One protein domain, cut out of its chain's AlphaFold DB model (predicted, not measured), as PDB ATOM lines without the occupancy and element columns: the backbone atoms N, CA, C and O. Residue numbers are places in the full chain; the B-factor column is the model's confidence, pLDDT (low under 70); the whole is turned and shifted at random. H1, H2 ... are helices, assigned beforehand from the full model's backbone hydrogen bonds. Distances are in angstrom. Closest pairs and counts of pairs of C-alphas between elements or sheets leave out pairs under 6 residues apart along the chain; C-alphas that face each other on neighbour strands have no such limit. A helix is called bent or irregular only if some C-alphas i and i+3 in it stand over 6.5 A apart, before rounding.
ATOM      1  N   LYS A   2      18.751  27.109  13.005       53.88
ATOM      2  CA  LYS A   2      18.787  25.775  13.657       53.88
ATOM      3  C   LYS A   2      18.853  25.742  15.206       53.88
ATOM      4  O   LYS A   2      18.269  24.816  15.761       53.88
ATOM      5  N   PRO A   3      19.493  26.700  15.917       58.62
ATOM      6  CA  PRO A   3      19.608  26.638  17.381       58.62
ATOM      7  C   PRO A   3      18.253  26.616  18.097       58.62
ATOM      8  O   PRO A   3      18.067  25.882  19.060       58.62
ATOM      9  N   THR A   4      17.285  27.377  17.584       63.91
ATOM     10  CA  THR A   4      15.952  27.504  18.180       63.91
ATOM     11  C   THR A   4      15.165  26.198  18.090       63.91
ATOM     12  O   THR A   4      14.552  25.802  19.069       63.91
ATOM     13  N   ILE A   5      15.247  25.474  16.964       74.69
ATOM     14  CA  ILE A   5      14.512  24.212  16.769       74.69
ATOM     15  C   ILE A   5      15.023  23.124  17.721       74.69
ATOM     16  O   ILE A   5      14.223  22.459  18.374       74.69
ATOM     17  N   TYR A   6      16.347  22.959  17.837       78.62
ATOM     18  CA  TYR A   6      16.928  21.977  18.758       78.62
ATOM     19  C   TYR A   6      16.612  22.305  20.219       78.62
ATOM     20  O   TYR A   6      16.266  21.410  20.985       78.62
ATOM     21  N   CYS A   7      16.703  23.580  20.595       86.62
ATOM     22  CA  CYS A   7      16.390  24.029  21.945       86.62
ATOM     23  C   CYS A   7      14.917  23.770  22.300       86.62
ATOM     24  O   CYS A   7      14.648  23.167  23.334       86.62
ATOM     25  N   THR A   8      13.972  24.129  21.421       86.69
ATOM     26  CA  THR A   8      12.536  23.862  21.622       86.69
ATOM     27  C   THR A   8      12.247  22.365  21.730       86.69
ATOM     28  O   THR A   8      11.602  21.936  22.683       86.69
ATOM     29  N   ALA A   9      12.795  21.551  20.821       87.06
ATOM     30  CA  ALA A   9      12.600  20.101  20.847       87.06
ATOM     31  C   ALA A   9      13.120  19.460  22.146       87.06
ATOM     32  O   ALA A   9      12.516  18.526  22.663       87.06
ATOM     33  N   LEU A  10      14.231  19.959  22.693       91.44
ATOM     34  CA  LEU A  10      14.808  19.448  23.939       91.44
ATOM     35  C   LEU A  10      14.144  20.014  25.199       91.44
ATOM     36  O   LEU A  10      14.169  19.353  26.239       91.44
ATOM     37  N   ALA A  11      13.549  21.204  25.116       89.19
ATOM     38  CA  ALA A  11      12.771  21.807  26.195       89.19
ATOM     39  C   ALA A  11      11.483  21.020  26.474       89.19
ATOM     40  O   ALA A  11      11.166  20.759  27.637       89.19
ATOM     41  N   GLU A  12      10.777  20.616  25.415       87.38
ATOM     42  CA  GLU A  12       9.534  19.831  25.482       87.38
ATOM     43  C   GLU A  12       9.788  18.317  25.531       87.38
ATOM     44  O   GLU A  12       8.944  17.547  25.995       87.38
ATOM     45  N   GLY A  13      10.963  17.890  25.066       86.56
ATOM     46  CA  GLY A  13      11.353  16.494  24.951       86.56
ATOM     47  C   GLY A  13      11.583  15.772  26.279       86.56
ATOM     48  O   GLY A  13      11.689  16.339  27.371       86.56
ATOM     49  N   SER A  14      11.686  14.456  26.162       92.75
ATOM     50  CA  SER A  14      12.009  13.534  27.241       92.75
ATOM     51  C   SER A  14      13.514  13.239  27.298       92.75
ATOM     52  O   SER A  14      14.339  13.824  26.588       92.75
ATOM     53  N   PHE A  15      13.897  12.291  28.156       93.88
ATOM     54  CA  PHE A  15      15.268  11.790  28.196       93.88
ATOM     55  C   PHE A  15      15.712  11.211  26.846       93.88
ATOM     56  O   PHE A  15      16.888  11.303  26.505       93.88
ATOM     57  N   GLN A  16      14.795  10.635  26.071       95.19
ATOM     58  CA  GLN A  16      15.086   9.985  24.801       95.19
ATOM     59  C   GLN A  16      15.595  10.995  23.767       95.19
ATOM     60  O   GLN A  16      16.637  10.755  23.152       95.19
ATOM     61  N   GLU A  17      14.924  12.140  23.626       94.25
ATOM     62  CA  GLU A  17      15.339  13.227  22.732       94.25
ATOM     63  C   GLU A  17      16.668  13.833  23.193       94.25
ATOM     64  O   GLU A  17      17.588  14.016  22.390       94.25
ATOM     65  N   TRP A  18      16.815  14.057  24.503       95.94
ATOM     66  CA  TRP A  18      18.055  14.563  25.093       95.94
ATOM     67  C   TRP A  18      19.236  13.621  24.837       95.94
ATOM     68  O   TRP A  18      20.297  14.029  24.360       95.94
ATOM     69  N   TYR A  19      19.044  12.326  25.082       95.69
ATOM     70  CA  TYR A  19      20.064  11.309  24.870       95.69
ATOM     71  C   TYR A  19      20.381  11.119  23.385       95.69
ATOM     72  O   TYR A  19      21.534  10.877  23.021       95.69
ATOM     73  N   PHE A  20      19.386  11.248  22.508       94.88
ATOM     74  CA  PHE A  20      19.607  11.255  21.070       94.88
ATOM     75  C   PHE A  20      20.513  12.417  20.655       94.88
ATOM     76  O   PHE A  20      21.525  12.169  19.998       94.88
ATOM     77  N   ALA A  21      20.218  13.645  21.090       95.00
ATOM     78  CA  ALA A  21      21.051  14.810  20.807       95.00
ATOM     79  C   ALA A  21      22.482  14.625  21.341       95.00
ATOM     80  O   ALA A  21      23.448  14.806  20.601       95.00
ATOM     81  N   TYR A  22      22.642  14.137  22.574       95.50
ATOM     82  CA  TYR A  22      23.957  13.816  23.134       95.50
ATOM     83  C   TYR A  22      24.722  12.769  22.298       95.50
ATOM     84  O   TYR A  22      25.919  12.925  22.045       95.50
ATOM     85  N   LYS A  23      24.052  11.727  21.790       96.00
ATOM     86  CA  LYS A  23      24.679  10.772  20.859       96.00
ATOM     87  C   LYS A  23      25.116  11.437  19.554       96.00
ATOM     88  O   LYS A  23      26.159  11.057  19.027       96.00
ATOM     89  N   GLN A  24      24.353  12.401  19.035       94.62
ATOM     90  CA  GLN A  24      24.751  13.150  17.840       94.62
ATOM     91  C   GLN A  24      25.990  14.006  18.099       94.62
ATOM     92  O   GLN A  24      26.911  13.971  17.287       94.62
ATOM     93  N   TYR A  25      26.091  14.657  19.263       94.75
ATOM     94  CA  TYR A  25      27.301  15.390  19.665       94.75
ATOM     95  C   TYR A  25      28.558  14.507  19.607       94.75
ATOM     96  O   TYR A  25      29.593  14.932  19.095       94.75
ATOM     97  N   LYS A  26      28.460  13.252  20.065       94.12
ATOM     98  CA  LYS A  26      29.587  12.303  20.017       94.12
ATOM     99  C   LYS A  26      29.961  11.849  18.607       94.12
ATOM    100  O   LYS A  26      31.085  11.402  18.405       94.12
ATOM    101  N   ARG A  27      29.016  11.879  17.667       94.69
ATOM    102  CA  ARG A  27      29.190  11.351  16.305       94.69
ATOM    103  C   ARG A  27      29.632  12.415  15.314       94.69
ATOM    104  O   ARG A  27      30.362  12.095  14.382       94.69
ATOM    105  N   THR A  28      29.175  13.651  15.488       93.19
ATOM    106  CA  THR A  28      29.478  14.720  14.539       93.19
ATOM    107  C   THR A  28      30.956  15.115  14.588       93.19
ATOM    108  O   THR A  28      31.580  15.207  15.650       93.19
ATOM    109  N   THR A  29      31.522  15.373  13.412       93.56
ATOM    110  CA  THR A  29      32.860  15.951  13.226       93.56
ATOM    111  C   THR A  29      32.802  17.462  12.996       93.56
ATOM    112  O   THR A  29      33.833  18.129  13.044       93.56
ATOM    113  N   SER A  30      31.605  18.024  12.791       94.62
ATOM    114  CA  SER A  30      31.405  19.454  12.578       94.62
ATOM    115  C   SER A  30      31.496  20.205  13.902       94.62
ATOM    116  O   SER A  30      30.656  20.028  14.785       94.62
ATOM    117  N   ALA A  31      32.493  21.085  14.026       91.19
ATOM    118  CA  ALA A  31      32.643  21.939  15.201       91.19
ATOM    119  C   ALA A  31      31.360  22.740  15.464       91.19
ATOM    120  O   ALA A  31      30.810  22.650  16.554       91.19
ATOM    121  N   SER A  32      30.814  23.416  14.445       91.31
ATOM    122  CA  SER A  32      29.591  24.221  14.585       91.31
ATOM    123  C   SER A  32      28.390  23.401  15.066       91.31
ATOM    124  O   SER A  32      27.616  23.869  15.901       91.31
ATOM    125  N   GLU A  33      28.244  22.167  14.581       91.75
ATOM    126  CA  GLU A  33      27.163  21.285  15.020       91.75
ATOM    127  C   GLU A  33      27.352  20.845  16.476       91.75
ATOM    128  O   GLU A  33      26.386  20.850  17.239       91.75
ATOM    129  N   LYS A  34      28.591  20.561  16.908       93.56
ATOM    130  CA  LYS A  34      28.879  20.293  18.326       93.56
ATOM    131  C   LYS A  34      28.454  21.450  19.214       93.56
ATOM    132  O   LYS A  34      27.765  21.222  20.205       93.56
ATOM    133  N   GLU A  35      28.825  22.681  18.861       93.19
ATOM    134  CA  GLU A  35      28.482  23.856  19.673       93.19
ATOM    135  C   GLU A  35      26.965  24.045  19.782       93.19
ATOM    136  O   GLU A  35      26.450  24.345  20.864       93.19
ATOM    137  N   GLN A  36      26.245  23.824  18.677       93.06
ATOM    138  CA  GLN A  36      24.785  23.894  18.641       93.06
ATOM    139  C   GLN A  36      24.144  22.828  19.528       93.06
ATOM    140  O   GLN A  36      23.247  23.152  20.309       93.06
ATOM    141  N   ILE A  37      24.606  21.578  19.444       94.88
ATOM    142  CA  ILE A  37      24.058  20.486  20.252       94.88
ATOM    143  C   ILE A  37      24.330  20.731  21.737       94.88
ATOM    144  O   ILE A  37      23.400  20.642  22.532       94.88
ATOM    145  N   LEU A  38      25.557  21.100  22.117       95.12
ATOM    146  CA  LEU A  38      25.904  21.409  23.509       95.12
ATOM    147  C   LEU A  38      25.013  22.515  24.086       95.12
ATOM    148  O   LEU A  38      24.453  22.369  25.167       95.12
ATOM    149  N   SER A  39      24.821  23.592  23.324       94.25
ATOM    150  CA  SER A  39      23.949  24.693  23.747       94.25
ATOM    151  C   SER A  39      22.495  24.234  23.903       94.25
ATOM    152  O   SER A  39      21.813  24.621  24.845       94.25
ATOM    153  N   SER A  40      22.027  23.357  23.012       94.62
ATOM    154  CA  SER A  40      20.642  22.877  23.021       94.62
ATOM    155  C   SER A  40      20.369  21.853  24.131       94.62
ATOM    156  O   SER A  40      19.265  21.820  24.666       94.62
ATOM    157  N   LEU A  41      21.359  21.043  24.530       95.94
ATOM    158  CA  LEU A  41      21.236  20.096  25.652       95.94
ATOM    159  C   LEU A  41      20.925  20.801  26.981       95.94
ATOM    160  O   LEU A  41      20.251  20.217  27.830       95.94
ATOM    161  N   GLY A  42      21.363  22.054  27.139       95.44
ATOM    162  CA  GLY A  42      21.024  22.905  28.281       95.44
ATOM    163  C   GLY A  42      19.591  23.449  28.267       95.44
ATOM    164  O   GLY A  42      19.135  23.940  29.293       95.44
ATOM    165  N   CYS A  43      18.848  23.333  27.161       94.88
ATOM    166  CA  CYS A  43      17.478  23.851  27.050       94.88
ATOM    167  C   CYS A  43      16.407  22.966  27.695       94.88
ATOM    168  O   CYS A  43      15.254  23.381  27.792       94.88
ATOM    169  N   THR A  44      16.749  21.745  28.120       95.19
ATOM    170  CA  THR A  44      15.766  20.853  28.745       95.19
ATOM    171  C   THR A  44      15.140  21.482  29.986       95.19
ATOM    172  O   THR A  44      15.801  22.155  30.774       95.19
ATOM    173  N   THR A  45      13.844  21.250  30.173       94.19
ATOM    174  CA  THR A  45      13.089  21.736  31.337       94.19
ATOM    175  C   THR A  45      13.138  20.769  32.519       94.19
ATOM    176  O   THR A  45      12.549  21.038  33.561       94.19
ATOM    177  N   LYS A  46      13.823  19.624  32.383       95.81
ATOM    178  CA  LYS A  46      13.919  18.592  33.422       95.81
ATOM    179  C   LYS A  46      15.121  18.876  34.339       95.81
ATOM    180  O   LYS A  46      16.255  18.666  33.901       95.81
ATOM    181  N   PRO A  47      14.920  19.250  35.620       95.44
ATOM    182  CA  PRO A  47      16.019  19.604  36.526       95.44
ATOM    183  C   PRO A  47      17.086  18.512  36.647       95.44
ATOM    184  O   PRO A  47      18.277  18.780  36.540       95.44
ATOM    185  N   TRP A  48      16.662  17.250  36.765       96.06
ATOM    186  CA  TRP A  48      17.580  16.118  36.896       96.06
ATOM    187  C   TRP A  48      18.465  15.905  35.655       96.06
ATOM    188  O   TRP A  48      19.587  15.415  35.791       96.06
ATOM    189  N   LEU A  49      18.005  16.287  34.453       97.12
ATOM    190  CA  LEU A  49      18.831  16.250  33.241       97.12
ATOM    191  C   LEU A  49      19.845  17.386  33.215       97.12
ATOM    192  O   LEU A  49      20.979  17.153  32.810       97.12
ATOM    193  N   LEU A  50      19.475  18.573  33.693       97.19
ATOM    194  CA  LEU A  50      20.402  19.696  33.841       97.19
ATOM    195  C   LEU A  50      21.509  19.353  34.847       97.19
ATOM    196  O   LEU A  50      22.688  19.495  34.528       97.19
ATOM    197  N   SER A  51      21.158  18.786  36.008       96.56
ATOM    198  CA  SER A  51      22.137  18.292  36.989       96.56
ATOM    199  C   SER A  51      23.022  17.185  36.410       96.56
ATOM    200  O   SER A  51      24.241  17.211  36.572       96.56
ATOM    201  N   LYS A  52      22.433  16.215  35.690       96.31
ATOM    202  CA  LYS A  52      23.192  15.168  34.989       96.31
ATOM    203  C   LYS A  52      24.174  15.785  33.994       96.31
ATOM    204  O   LYS A  52      25.324  15.362  33.945       96.31
ATOM    205  N   TYR A  53      23.732  16.774  33.224       97.19
ATOM    206  CA  TYR A  53      24.544  17.417  32.201       97.19
ATOM    207  C   TYR A  53      25.731  18.172  32.804       97.19
ATOM    208  O   TYR A  53      26.850  18.003  32.327       97.19
ATOM    209  N   LEU A  54      25.523  18.904  33.903       96.81
ATOM    210  CA  LEU A  54      26.595  19.568  34.648       96.81
ATOM    211  C   LEU A  54      27.632  18.571  35.178       96.81
ATOM    212  O   LEU A  54      28.819  18.739  34.914       96.81
ATOM    213  N   ASN A  55      27.198  17.481  35.816       95.88
ATOM    214  CA  ASN A  55      28.105  16.426  36.288       95.88
ATOM    215  C   ASN A  55      28.932  15.803  35.152       95.88
ATOM    216  O   ASN A  55      30.079  15.408  35.346       95.88
ATOM    217  N   MET A  56      28.380  15.732  33.938       95.56
ATOM    218  CA  MET A  56      29.127  15.250  32.777       95.56
ATOM    219  C   MET A  56      30.268  16.198  32.374       95.56
ATOM    220  O   MET A  56      31.251  15.722  31.816       95.56
ATOM    221  N   THR A  57      30.191  17.499  32.675       93.44
ATOM    222  CA  THR A  57      31.224  18.485  32.285       93.44
ATOM    223  C   THR A  57      32.545  18.347  33.039       93.44
ATOM    224  O   THR A  57      33.572  18.775  32.517       93.44
ATOM    225  N   ILE A  58      32.523  17.730  34.224       92.00
ATOM    226  CA  ILE A  58      33.706  17.472  35.062       92.00
ATOM    227  C   ILE A  58      34.070  15.983  35.134       92.00
ATOM    228  O   ILE A  58      35.030  15.602  35.791       92.00
ATOM    229  N   ASN A  59      33.329  15.119  34.436       92.00
ATOM    230  CA  ASN A  59      33.610  13.690  34.392       92.00
ATOM    231  C   ASN A  59      34.357  13.335  33.090       92.00
ATOM    232  O   ASN A  59      33.745  13.361  32.018       92.00
ATOM    233  N   PRO A  60      35.635  12.911  33.148       87.19
ATOM    234  CA  PRO A  60      36.434  12.609  31.954       87.19
ATOM    235  C   PRO A  60      35.899  11.426  31.133       87.19
ATOM    236  O   PRO A  60      36.184  11.316  29.943       87.19
ATOM    237  N   THR A  61      35.095  10.550  31.738       90.94
ATOM    238  CA  THR A  61      34.493   9.386  31.066       90.94
ATOM    239  C   THR A  61      33.134   9.694  30.430       90.94
ATOM    240  O   THR A  61      32.588   8.871  29.694       90.94
ATOM    241  N   SER A  62      32.584  10.893  30.658       91.69
ATOM    242  CA  SER A  62      31.261  11.284  30.157       91.69
ATOM    243  C   SER A  62      31.215  11.475  28.643       91.69
ATOM    244  O   SER A  62      30.134  11.549  28.064       91.69
ATOM    245  N   GLY A  63      32.367  11.608  27.986       90.88
ATOM    246  CA  GLY A  63      32.467  11.932  26.568       90.88
ATOM    247  C   GLY A  63      32.193  13.398  26.218       90.88
ATOM    248  O   GLY A  63      32.303  13.724  25.040       90.88
ATOM    249  N   ILE A  64      31.863  14.269  27.183       91.75
ATOM    250  CA  ILE A  64      31.968  15.724  26.992       91.75
ATOM    251  C   ILE A  64      33.444  16.089  27.085       91.75
ATOM    252  O   ILE A  64      34.119  15.746  28.054       91.75
ATOM    253  N   LEU A  65      33.957  16.765  26.061       89.56
ATOM    254  CA  LEU A  65      35.351  17.184  26.049       89.56
ATOM    255  C   LEU A  65      35.577  18.295  27.074       89.56
ATOM    256  O   LEU A  65      34.758  19.200  27.216       89.56
ATOM    257  N   LYS A  66      36.745  18.285  27.715       87.81
ATOM    258  CA  LYS A  66      37.151  19.312  28.682       87.81
ATOM    259  C   LYS A  66      36.980  20.739  28.127       87.81
ATOM    260  O   LYS A  66      36.391  21.589  28.778       87.81
ATOM    261  N   GLN A  67      37.387  20.990  26.882       86.81
ATOM    262  CA  GLN A  67      37.220  22.296  26.217       86.81
ATOM    263  C   GLN A  67      35.754  22.722  25.988       86.81
ATOM    264  O   GLN A  67      35.468  23.908  25.862       86.81
ATOM    265  N   ASP A  68      34.822  21.767  25.962       89.88
ATOM    266  CA  ASP A  68      33.390  22.011  25.758       89.88
ATOM    267  C   ASP A  68      32.640  22.250  27.080       89.88
ATOM    268  O   ASP A  68      31.498  22.721  27.073       89.88
ATOM    269  N   GLY A  69      33.275  21.959  28.224       90.75
ATOM    270  CA  GLY A  69      32.656  22.025  29.549       90.75
ATOM    271  C   GLY A  69      32.116  23.412  29.899       90.75
ATOM    272  O   GLY A  69      30.983  23.530  30.362       90.75
ATOM    273  N   ALA A  70      32.866  24.477  29.598       89.44
ATOM    274  CA  ALA A  70      32.432  25.855  29.846       89.44
ATOM    275  C   ALA A  70      31.160  26.223  29.061       89.44
ATOM    276  O   ALA A  70      30.280  26.915  29.573       89.44
ATOM    277  N   ARG A  71      31.036  25.730  27.821       91.62
ATOM    278  CA  ARG A  71      29.859  25.957  26.975       91.62
ATOM    279  C   ARG A  71      28.648  25.184  27.482       91.62
ATOM    280  O   ARG A  71      27.568  25.759  27.572       91.62
ATOM    281  N   ALA A  72      28.836  23.912  27.828       94.44
ATOM    282  CA  ALA A  72      27.793  23.085  28.428       94.44
ATOM    283  C   ALA A  72      27.267  23.711  29.730       94.44
ATOM    284  O   ALA A  72      26.060  23.838  29.923       94.44
ATOM    285  N   PHE A  73      28.179  24.187  30.580       94.75
ATOM    286  CA  PHE A  73      27.841  24.905  31.801       94.75
ATOM    287  C   PHE A  73      27.039  26.178  31.518       94.75
ATOM    288  O   PHE A  73      25.972  26.375  32.096       94.75
ATOM    289  N   LYS A  74      27.523  27.025  30.600       92.25
ATOM    290  CA  LYS A  74      26.840  28.263  30.199       92.25
ATOM    291  C   LYS A  74      25.414  27.991  29.723       92.25
ATOM    292  O   LYS A  74      24.506  28.706  30.124       92.25
ATOM    293  N   ALA A  75      25.208  26.936  28.936       93.62
ATOM    294  CA  ALA A  75      23.886  26.558  28.445       93.62
ATOM    295  C   ALA A  75      22.894  26.243  29.580       93.62
ATOM    296  O   ALA A  75      21.723  26.599  29.487       93.62
ATOM    297  N   VAL A  76      23.357  25.611  30.663       95.19
ATOM    298  CA  VAL A  76      22.531  25.362  31.856       95.19
ATOM    299  C   VAL A  76      22.354  26.635  32.686       95.19
ATOM    300  O   VAL A  76      21.257  26.897  33.169       95.19
ATOM    301  N   ALA A  77      23.399  27.454  32.823       91.88
ATOM    302  CA  ALA A  77      23.338  28.714  33.565       91.88
ATOM    303  C   ALA A  77      22.393  29.750  32.926       91.88
ATOM    304  O   ALA A  77      21.814  30.570  33.633       91.88
ATOM    305  N   GLU A  78      22.218  29.708  31.602       88.69
ATOM    306  CA  GLU A  78      21.294  30.570  30.849       88.69
ATOM    307  C   GLU A  78      19.857  30.015  30.781       88.69
ATOM    308  O   GLU A  78      18.968  30.656  30.212       88.69
ATOM    309  N   ASN A  79      19.606  28.840  31.367       89.31
ATOM    310  CA  ASN A  79      18.279  28.245  31.466       89.31
ATOM    311  C   ASN A  79      17.533  28.802  32.704       89.31
ATOM    312  O   ASN A  79      18.079  28.743  33.809       89.31
ATOM    313  N   PRO A  80      16.272  29.268  32.577       87.19
ATOM    314  CA  PRO A  80      15.488  29.803  33.699       87.19
ATOM    315  C   PRO A  80      15.291  28.848  34.885       87.19
ATOM    316  O   PRO A  80      15.111  29.307  36.006       87.19
ATOM    317  N   ILE A  81      15.311  27.536  34.647       88.88
ATOM    318  CA  ILE A  81      15.262  26.482  35.674       88.88
ATOM    319  C   ILE A  81      16.688  26.069  36.073       88.88
ATOM    320  O   ILE A  81      16.951  25.703  37.215       88.88
ATOM    321  N   GLY A  82      17.621  26.110  35.120       91.00
ATOM    322  CA  GLY A  82      18.984  25.616  35.290       91.00
ATOM    323  C   GLY A  82      19.932  26.542  36.039       91.00
ATOM    324  O   GLY A  82      20.909  26.039  36.587       91.00
ATOM    325  N   PHE A  83      19.675  27.851  36.107       89.38
ATOM    326  CA  PHE A  83      20.623  28.788  36.718       89.38
ATOM    327  C   PHE A  83      20.883  28.488  38.205       89.38
ATOM    328  O   PHE A  83      22.039  28.507  38.627       89.38
ATOM    329  N   GLU A  84      19.849  28.149  38.987       89.25
ATOM    330  CA  GLU A  84      20.009  27.775  40.403       89.25
ATOM    331  C   GLU A  84      20.797  26.472  40.539       89.25
ATOM    332  O   GLU A  84      21.697  26.370  41.368       89.25
ATOM    333  N   ILE A  85      20.519  25.502  39.663       94.44
ATOM    334  CA  ILE A  85      21.213  24.210  39.619       94.44
ATOM    335  C   ILE A  85      22.692  24.409  39.262       94.44
ATOM    336  O   ILE A  85      23.565  23.797  39.869       94.44
ATOM    337  N   ALA A  86      22.991  25.277  38.293       93.69
ATOM    338  CA  ALA A  86      24.355  25.619  37.904       93.69
ATOM    339  C   ALA A  86      25.100  26.333  39.038       93.69
ATOM    340  O   ALA A  86      26.274  26.046  39.278       93.69
ATOM    341  N   PHE A  87      24.422  27.236  39.751       90.12
ATOM    342  CA  PHE A  87      24.999  27.937  40.891       90.12
ATOM    343  C   PHE A  87      25.289  26.992  42.062       90.12
ATOM    344  O   PHE A  87      26.388  27.031  42.615       90.12
ATOM    345  N   ASP A  88      24.358  26.104  42.409       91.12
ATOM    346  CA  ASP A  88      24.567  25.074  43.434       91.12
ATOM    347  C   ASP A  88      25.693  24.101  43.052       91.12
ATOM    348  O   ASP A  88      26.606  23.842  43.840       91.12
ATOM    349  N   PHE A  89      25.711  23.647  41.796       93.50
ATOM    350  CA  PHE A  89      26.777  22.801  41.267       93.50
ATOM    351  C   PHE A  89      28.150  23.471  41.387       93.50
ATOM    352  O   PHE A  89      29.110  22.827  41.810       93.50
ATOM    353  N   LEU A  90      28.254  24.762  41.061       88.81
ATOM    354  CA  LEU A  90      29.509  25.498  41.157       88.81
ATOM    355  C   LEU A  90      29.933  25.680  42.620       88.81
ATOM    356  O   LEU A  90      31.096  25.467  42.951       88.81
ATOM    357  N   GLN A  91      29.002  26.004  43.520       85.81
ATOM    358  CA  GLN A  91      29.281  26.125  44.954       85.81
ATOM    359  C   GLN A  91      29.759  24.820  45.593       85.81
ATOM    360  O   GLN A  91      30.622  24.860  46.482       85.81
ATOM    361  N   THR A  92      29.177  23.698  45.180       89.81
ATOM    362  CA  THR A  92      29.446  22.368  45.736       89.81
ATOM    363  C   THR A  92      30.735  21.781  45.170       89.81
ATOM    364  O   THR A  92      31.537  21.238  45.926       89.81
ATOM    365  N   ASN A  93      30.999  21.979  43.875       89.12
ATOM    366  CA  ASN A  93      32.093  21.315  43.165       89.12
ATOM    367  C   ASN A  93      33.257  22.253  42.806       89.12
ATOM    368  O   ASN A  93      34.111  21.874  42.015       89.12
ATOM    369  N   ILE A  94      33.338  23.465  43.375       84.00
ATOM    370  CA  ILE A  94      34.360  24.471  43.009       84.00
ATOM    371  C   ILE A  94      35.799  23.927  43.010       84.00
ATOM    372  O   ILE A  94      36.581  24.273  42.129       84.00
ATOM    373  N   LYS A  95      36.141  23.056  43.972       82.88
ATOM    374  CA  LYS A  95      37.467  22.427  44.064       82.88
ATOM    375  C   LYS A  95      37.699  21.442  42.921       82.88
ATOM    376  O   LYS A  95      38.690  21.562  42.215       82.88
ATOM    377  N   GLU A  96      36.751  20.535  42.701       87.50
ATOM    378  CA  GLU A  96      36.826  19.532  41.637       87.50
ATOM    379  C   GLU A  96      36.824  20.183  40.252       87.50
ATOM    380  O   GLU A  96      37.612  19.802  39.396       87.50
ATOM    381  N   ILE A  97      36.010  21.222  40.038       86.50
ATOM    382  CA  ILE A  97      36.026  22.037  38.818       86.50
ATOM    383  C   ILE A  97      37.432  22.608  38.613       86.50
ATOM    384  O   ILE A  97      38.010  22.457  37.539       86.50
ATOM    385  N   ALA A  98      38.015  23.242  39.629       82.19
ATOM    386  CA  ALA A  98      39.335  23.834  39.480       82.19
ATOM    387  C   ALA A  98      40.434  22.801  39.194       82.19
ATOM    388  O   ALA A  98      41.235  23.010  38.287       82.19
ATOM    389  N   GLU A  99      40.434  21.671  39.903       84.19
ATOM    390  CA  GLU A  99      41.369  20.563  39.679       84.19
ATOM    391  C   GLU A  99      41.188  19.945  38.287       84.19
ATOM    392  O   GLU A  99      42.157  19.757  37.549       84.19
ATOM    393  N   TYR A 100      39.940  19.696  37.885       84.81
ATOM    394  CA  TYR A 100      39.604  19.128  36.585       84.81
ATOM    395  C   TYR A 100      40.036  20.048  35.446       84.81
ATOM    396  O   TYR A 100      40.583  19.575  34.444       84.81
ATOM    397  N   PHE A 101      39.836  21.364  35.586       80.19
ATOM    398  CA  PHE A 101      40.213  22.342  34.569       80.19
ATOM    399  C   PHE A 101      41.701  22.729  34.596       80.19
ATOM    400  O   PHE A 101      42.241  23.054  33.536       80.19
ATOM    401  N   GLY A 102      42.415  22.509  35.704       75.56
ATOM    402  CA  GLY A 102      43.856  22.751  35.840       75.56
ATOM    403  C   GLY A 102      44.147  24.243  35.971       75.56
ATOM    404  O   GLY A 102      44.041  24.792  37.063       75.56
ATOM    405  N   ASP A 103      44.396  24.925  34.843       63.19
ATOM    406  CA  ASP A 103      44.454  26.400  34.732       63.19
ATOM    407  C   ASP A 103      43.037  27.019  34.815       63.19
ATOM    408  O   ASP A 103      42.620  27.917  34.074       63.19
ATOM    409  N   GLY A 104      42.236  26.434  35.709       55.91
ATOM    410  CA  GLY A 104      40.797  26.564  35.825       55.91
ATOM    411  C   GLY A 104      40.351  27.960  36.210       55.91
ATOM    412  O   GLY A 104      39.157  28.214  36.184       55.91
ATOM    413  N   PHE A 105      41.268  28.882  36.501       66.75
ATOM    414  CA  PHE A 105      40.940  30.263  36.818       66.75
ATOM    415  C   PHE A 105      40.180  30.956  35.674       66.75
ATOM    416  O   PHE A 105      39.147  31.584  35.910       66.75
ATOM    417  N   SER A 106      40.616  30.771  34.421       72.00
ATOM    418  CA  SER A 106      39.936  31.338  33.245       72.00
ATOM    419  C   SER A 106      38.552  30.708  33.023       72.00
ATOM    420  O   SER A 106      37.550  31.411  32.886       72.00
ATOM    421  N   THR A 107      38.469  29.375  33.068       76.50
ATOM    422  CA  THR A 107      37.221  28.619  32.869       76.50
ATOM    423  C   THR A 107      36.213  28.888  33.987       76.50
ATOM    424  O   THR A 107      35.048  29.169  33.712       76.50
ATOM    425  N   LEU A 108      36.663  28.879  35.239       77.56
ATOM    426  CA  LEU A 108      35.856  29.193  36.412       77.56
ATOM    427  C   LEU A 108      35.343  30.634  36.346       77.56
ATOM    428  O   LEU A 108      34.162  30.863  36.588       77.56
ATOM    429  N   THR A 109      36.178  31.594  35.933       78.00
ATOM    430  CA  THR A 109      35.746  32.984  35.716       78.00
ATOM    431  C   THR A 109      34.639  33.070  34.662       78.00
ATOM    432  O   THR A 109      33.633  33.750  34.876       78.00
ATOM    433  N   HIS A 110      34.753  32.335  33.549       81.19
ATOM    434  CA  HIS A 110      33.694  32.262  32.537       81.19
ATOM    435  C   HIS A 110      32.401  31.617  33.060       81.19
ATOM    436  O   HIS A 110      31.307  32.101  32.751       81.19
ATOM    437  N   MET A 111      32.505  30.557  33.866       85.44
ATOM    438  CA  MET A 111      31.354  29.904  34.499       85.44
ATOM    439  C   MET A 111      30.644  30.853  35.477       85.44
ATOM    440  O   MET A 111      29.435  31.055  35.374       85.44
ATOM    441  N   ILE A 112      31.398  31.526  36.350       81.25
ATOM    442  CA  ILE A 112      30.872  32.527  37.290       81.25
ATOM    443  C   ILE A 112      30.173  33.655  36.526       81.25
ATOM    444  O   ILE A 112      29.030  33.992  36.836       81.25
ATOM    445  N   LYS A 113      30.806  34.194  35.475       81.56
ATOM    446  CA  LYS A 113      30.216  35.255  34.647       81.56
ATOM    447  C   LYS A 113      28.889  34.823  34.009       81.56
ATOM    448  O   LYS A 113      27.926  35.594  33.999       81.56
ATOM    449  N   SER A 114      28.813  33.581  33.529       83.81
ATOM    450  CA  SER A 114      27.593  33.028  32.924       83.81
ATOM    451  C   SER A 114      26.430  32.999  33.922       83.81
ATOM    452  O   SER A 114      25.326  33.415  33.586       83.81
ATOM    453  N   ILE A 115      26.690  32.624  35.178       80.62
ATOM    454  CA  ILE A 115      25.678  32.649  36.243       80.62
ATOM    455  C   ILE A 115      25.285  34.082  36.635       80.62
ATOM    456  O   ILE A 115      24.098  34.378  36.781       80.62
ATOM    457  N   THR A 116      26.253  34.999  36.771       74.44
ATOM    458  CA  THR A 116      25.969  36.397  37.167       74.44
ATOM    459  C   THR A 116      25.030  37.116  36.199       74.44
ATOM    460  O   THR A 116      24.308  38.021  36.608       74.44
ATOM    461  N   THR A 117      24.980  36.677  34.937       70.88
ATOM    462  CA  THR A 117      24.079  37.242  33.924       70.88
ATOM    463  C   THR A 117      22.611  37.056  34.328       70.88
ATOM    464  O   THR A 117      21.851  38.019  34.293       70.88
ATOM    465  N   TYR A 118      22.225  35.866  34.803       69.31
ATOM    466  CA  TYR A 118      20.865  35.594  35.294       69.31
ATOM    467  C   TYR A 118      20.658  35.994  36.761       69.31
ATOM    468  O   TYR A 118      19.539  36.328  37.154       69.31
ATOM    469  N   MET A 119      21.728  36.005  37.566       66.50
ATOM    470  CA  MET A 119      21.676  36.409  38.976       66.50
ATOM    471  C   MET A 119      21.665  37.929  39.211       66.50
ATOM    472  O   MET A 119      21.564  38.377  40.341       66.50
ATOM    473  N   SER A 120      21.716  38.754  38.173       59.50
ATOM    474  CA  SER A 120      21.704  40.220  38.301       59.50
ATOM    475  C   SER A 120      20.338  40.833  38.673       59.50
ATOM    476  O   SER A 120      20.221  42.052  38.758       59.50
ATOM    477  N   LYS A 121      19.305  40.018  38.933       63.50
ATOM    478  CA  LYS A 121      18.036  40.475  39.524       63.50
ATOM    479  C   LYS A 121      18.249  40.720  41.025       63.50
ATOM    480  O   LYS A 121      18.843  39.873  41.687       63.50
ATOM    481  N   ASP A 122      17.755  41.842  41.556       54.16
ATOM    482  CA  ASP A 122      18.121  42.451  42.857       54.16
ATOM    483  C   ASP A 122      18.234  41.508  44.076       54.16
ATOM    484  O   ASP A 122      18.970  41.791  45.020       54.16
ATOM    485  N   TYR A 123      17.559  40.359  44.059       62.09
ATOM    486  CA  TYR A 123      17.574  39.373  45.137       62.09
ATOM    487  C   TYR A 123      18.877  38.551  45.246       62.09
ATOM    488  O   TYR A 123      19.203  38.078  46.334       62.09
ATOM    489  N   HIS A 124      19.666  38.364  44.176       69.50
ATOM    490  CA  HIS A 124      20.795  37.410  44.234       69.50
ATOM    491  C   HIS A 124      22.154  38.038  44.580       69.50
ATOM    492  O   HIS A 124      23.166  37.330  44.655       69.50
ATOM    493  N   LYS A 125      22.197  39.351  44.837       68.81
ATOM    494  CA  LYS A 125      23.431  40.076  45.178       68.81
ATOM    495  C   LYS A 125      24.145  39.471  46.392       68.81
ATOM    496  O   LYS A 125      25.346  39.222  46.348       68.81
ATOM    497  N   GLU A 126      23.397  39.156  47.444       74.56
ATOM    498  CA  GLU A 126      23.949  38.603  48.685       74.56
ATOM    499  C   GLU A 126      24.519  37.181  48.492       74.56
ATOM    500  O   GLU A 126      25.539  36.814  49.074       74.56
ATOM    501  N   GLN A 127      23.894  36.367  47.631       76.50
ATOM    502  CA  GLN A 127      24.402  35.033  47.291       76.50
ATOM    503  C   GLN A 127      25.715  35.108  46.503       76.50
ATOM    504  O   GLN A 127      26.632  34.333  46.776       76.50
ATOM    505  N   LEU A 128      25.832  36.065  45.576       75.38
ATOM    506  CA  LEU A 128      27.067  36.309  44.830       75.38
ATOM    507  C   LEU A 128      28.203  36.794  45.736       75.38
ATOM    508  O   LEU A 128      29.334  36.331  45.592       75.38
ATOM    509  N   GLU A 129      27.916  37.676  46.696       76.81
ATOM    510  CA  GLU A 129      28.907  38.139  47.675       76.81
ATOM    511  C   GLU A 129      29.402  36.993  48.566       76.81
ATOM    512  O   GLU A 129      30.613  36.782  48.679       76.81
ATOM    513  N   ARG A 130      28.488  36.172  49.105       79.88
ATOM    514  CA  ARG A 130      28.853  34.959  49.861       79.88
ATOM    515  C   ARG A 130      29.698  33.997  49.034       79.88
ATOM    516  O   ARG A 130      30.679  33.440  49.531       79.88
ATOM    517  N   PHE A 131      29.325  33.798  47.772       78.50
ATOM    518  CA  PHE A 131      30.059  32.928  46.868       78.50
ATOM    519  C   PHE A 131      31.478  33.452  46.595       78.50
ATOM    520  O   PHE A 131      32.440  32.689  46.704       78.50
ATOM    521  N   ARG A 132      31.629  34.755  46.327       75.44
ATOM    522  CA  ARG A 132      32.934  35.415  46.156       75.44
ATOM    523  C   ARG A 132      33.835  35.191  47.368       75.44
ATOM    524  O   ARG A 132      35.006  34.849  47.211       75.44
ATOM    525  N   ASP A 133      33.299  35.358  48.572       78.69
ATOM    526  CA  ASP A 133      34.075  35.210  49.803       78.69
ATOM    527  C   ASP A 133      34.480  33.746  50.049       78.69
ATOM    528  O   ASP A 133      35.598  33.475  50.498       78.69
ATOM    529  N   LYS A 134      33.618  32.785  49.687       75.88
ATOM    530  CA  LYS A 134      33.946  31.351  49.698       75.88
ATOM    531  C   LYS A 134      35.058  31.020  48.698       75.88
ATOM    532  O   LYS A 134      35.988  30.307  49.063       75.88
ATOM    533  N   ALA A 135      34.994  31.551  47.476       71.81
ATOM    534  CA  ALA A 135      36.014  31.331  46.449       71.81
ATOM    535  C   ALA A 135      37.393  31.861  46.889       71.81
ATOM    536  O   ALA A 135      38.383  31.130  46.817       71.81
ATOM    537  N   ARG A 136      37.439  33.072  47.464       73.38
ATOM    538  CA  ARG A 136      38.667  33.681  48.010       73.38
ATOM    539  C   ARG A 136      39.325  32.827  49.094       73.38
ATOM    540  O   ARG A 136      40.534  32.635  49.069       73.38
ATOM    541  N   LYS A 137      38.538  32.256  50.014       70.44
ATOM    542  CA  LYS A 137      39.051  31.371  51.081       70.44
ATOM    543  C   LYS A 137      39.697  30.084  50.560       70.44
ATOM    544  O   LYS A 137      40.477  29.474  51.279       70.44
ATOM    545  N   ILE A 138      39.361  29.660  49.342       68.12
ATOM    546  CA  ILE A 138      39.901  28.448  48.710       68.12
ATOM    547  C   ILE A 138      41.143  28.788  47.851       68.12
ATOM    548  O   ILE A 138      41.742  27.902  47.256       68.12
ATOM    549  N   GLY A 139      41.581  30.054  47.822       65.25
ATOM    550  CA  GLY A 139      42.732  30.507  47.033       65.25
ATOM    551  C   GLY A 139      42.380  30.953  45.611       65.25
ATOM    552  O   GLY A 139      43.279  31.234  44.826       65.25
TER     553      GLY A 139
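AT A GLANCE: This is residues 2 to 139 of the 147 residues of the protein "Aminopeptidase N" of Eumeta variegata (UniProt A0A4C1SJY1). Eight helices run back and forth as a chain wound in stacked turns, from H1, H2 and H3 at one end to H8 at the other, with H5 in the middle; helices that touch are mostly at a shallow tilt, but their lines turn along the stack, with H3 and H5 at a steep tilt of 38 degrees. The stack is two helices thick: H1, H3, H5 and H7 run one way in one row, and H2, H4, H6 and H8 run the other way in a second, looser row. The printed part has 138 residues with eight named helices, H1 to H8 in order, and no named strand; the class is all helix, and the arrangement is an up and down bundle, each helix running against the one before it. It is compact, with a radius of gyration of the C-alphas of 14.8 A, and spans 41 by 32 by 23 A along its three main axes.

IN THESE COORDINATES: The longest helix by residues is H6, residues 82 to 101, 21.5 A from first to last C-alpha; C-alpha 82 is at (18.984, 25.616, 35.290). It has a kink of 80 degrees near residue 95 and is irregular, with C-alphas 92 and 95 standing 8.2 A apart. Before it come H5, residues 66 to 77, 17.4 A long, and H4, residues 47 to 57, 15.8 A. H5 is irregular, but only just: C-alphas 67 and 70 are 7.0 A apart. After H6 come H7, residues 104 to 119, 21.7 A, and H8, residues 122 to 137, 25.1 A, which ends with C-alpha 137 at (39.051, 31.371, 51.081). H8 is irregular, with C-alphas 123 and 126 at 7.3 A. The printed part opens with H1, residues 2 to 12, 16.1 A, from C-alpha 2 at (18.787, 25.775, 13.657), then H2, residues 15 to 27, 18.3 A, and H3, residues 31 to 41, 15.6 A.

HOW THE PARTS SIT: H6 and H7 form a helical hairpin at a shallow tilt of 7 degrees; their closest C-alphas, of Ala 98 and Gly 104, are 4.8 A apart. H6 and H5 form another at 20 degrees, closest at Ala 77 and Phe 83, 4.2 A. H5 is the hub, touching H3, H4, H6 and H7. It runs the same way as H7 at 14 degrees, closest at Ala 77 and Ile 115, 5.3 A. H4 and H5 form a hairpin, closest at Thr 57 and Gly 69, 4.7 A. H6 touches H4 with residues 82 to 89 alone, closest at Leu 50 and Gly 82, 6.3 A. H3 touches H5 at a steep tilt of 38 degrees, closest at Ser 39 and Ala 75, 5.1 A. H2 and H3 form a hairpin at 17 degrees, closest at Tyr 25 and Lys 34, 5.3 A. H1 touches H3, running the same way, closest at Cys 7 and Ser 40, 4.5 A. H1 and H2 touch only at the corner, and only just, with 3 pairs of C-alphas within 8 A. H7 and H8, also a hairpin, only just touch, through residues 116 to 119 and 125 to 128. Every O i to N i+4 pair is within hydrogen-bond range in H1, H2, H3 and H4; the counts are 6 of 8 in H5, 14 of 16 in H6, 11 of 12 in H7 and 10 of 12 in H8.

THE WHOLE: The two C-alphas farthest apart, of Thr 29 and Glu 126, are 43.0 A apart. The printed part has no cut and no long link; the link from H4 to H5 is short, the others tight. In this predicted model the mean pLDDT of the printed part is 85.6, and residues 2 to 4, 103 to 105, 118 to 125 and 138 to 139 are under 70.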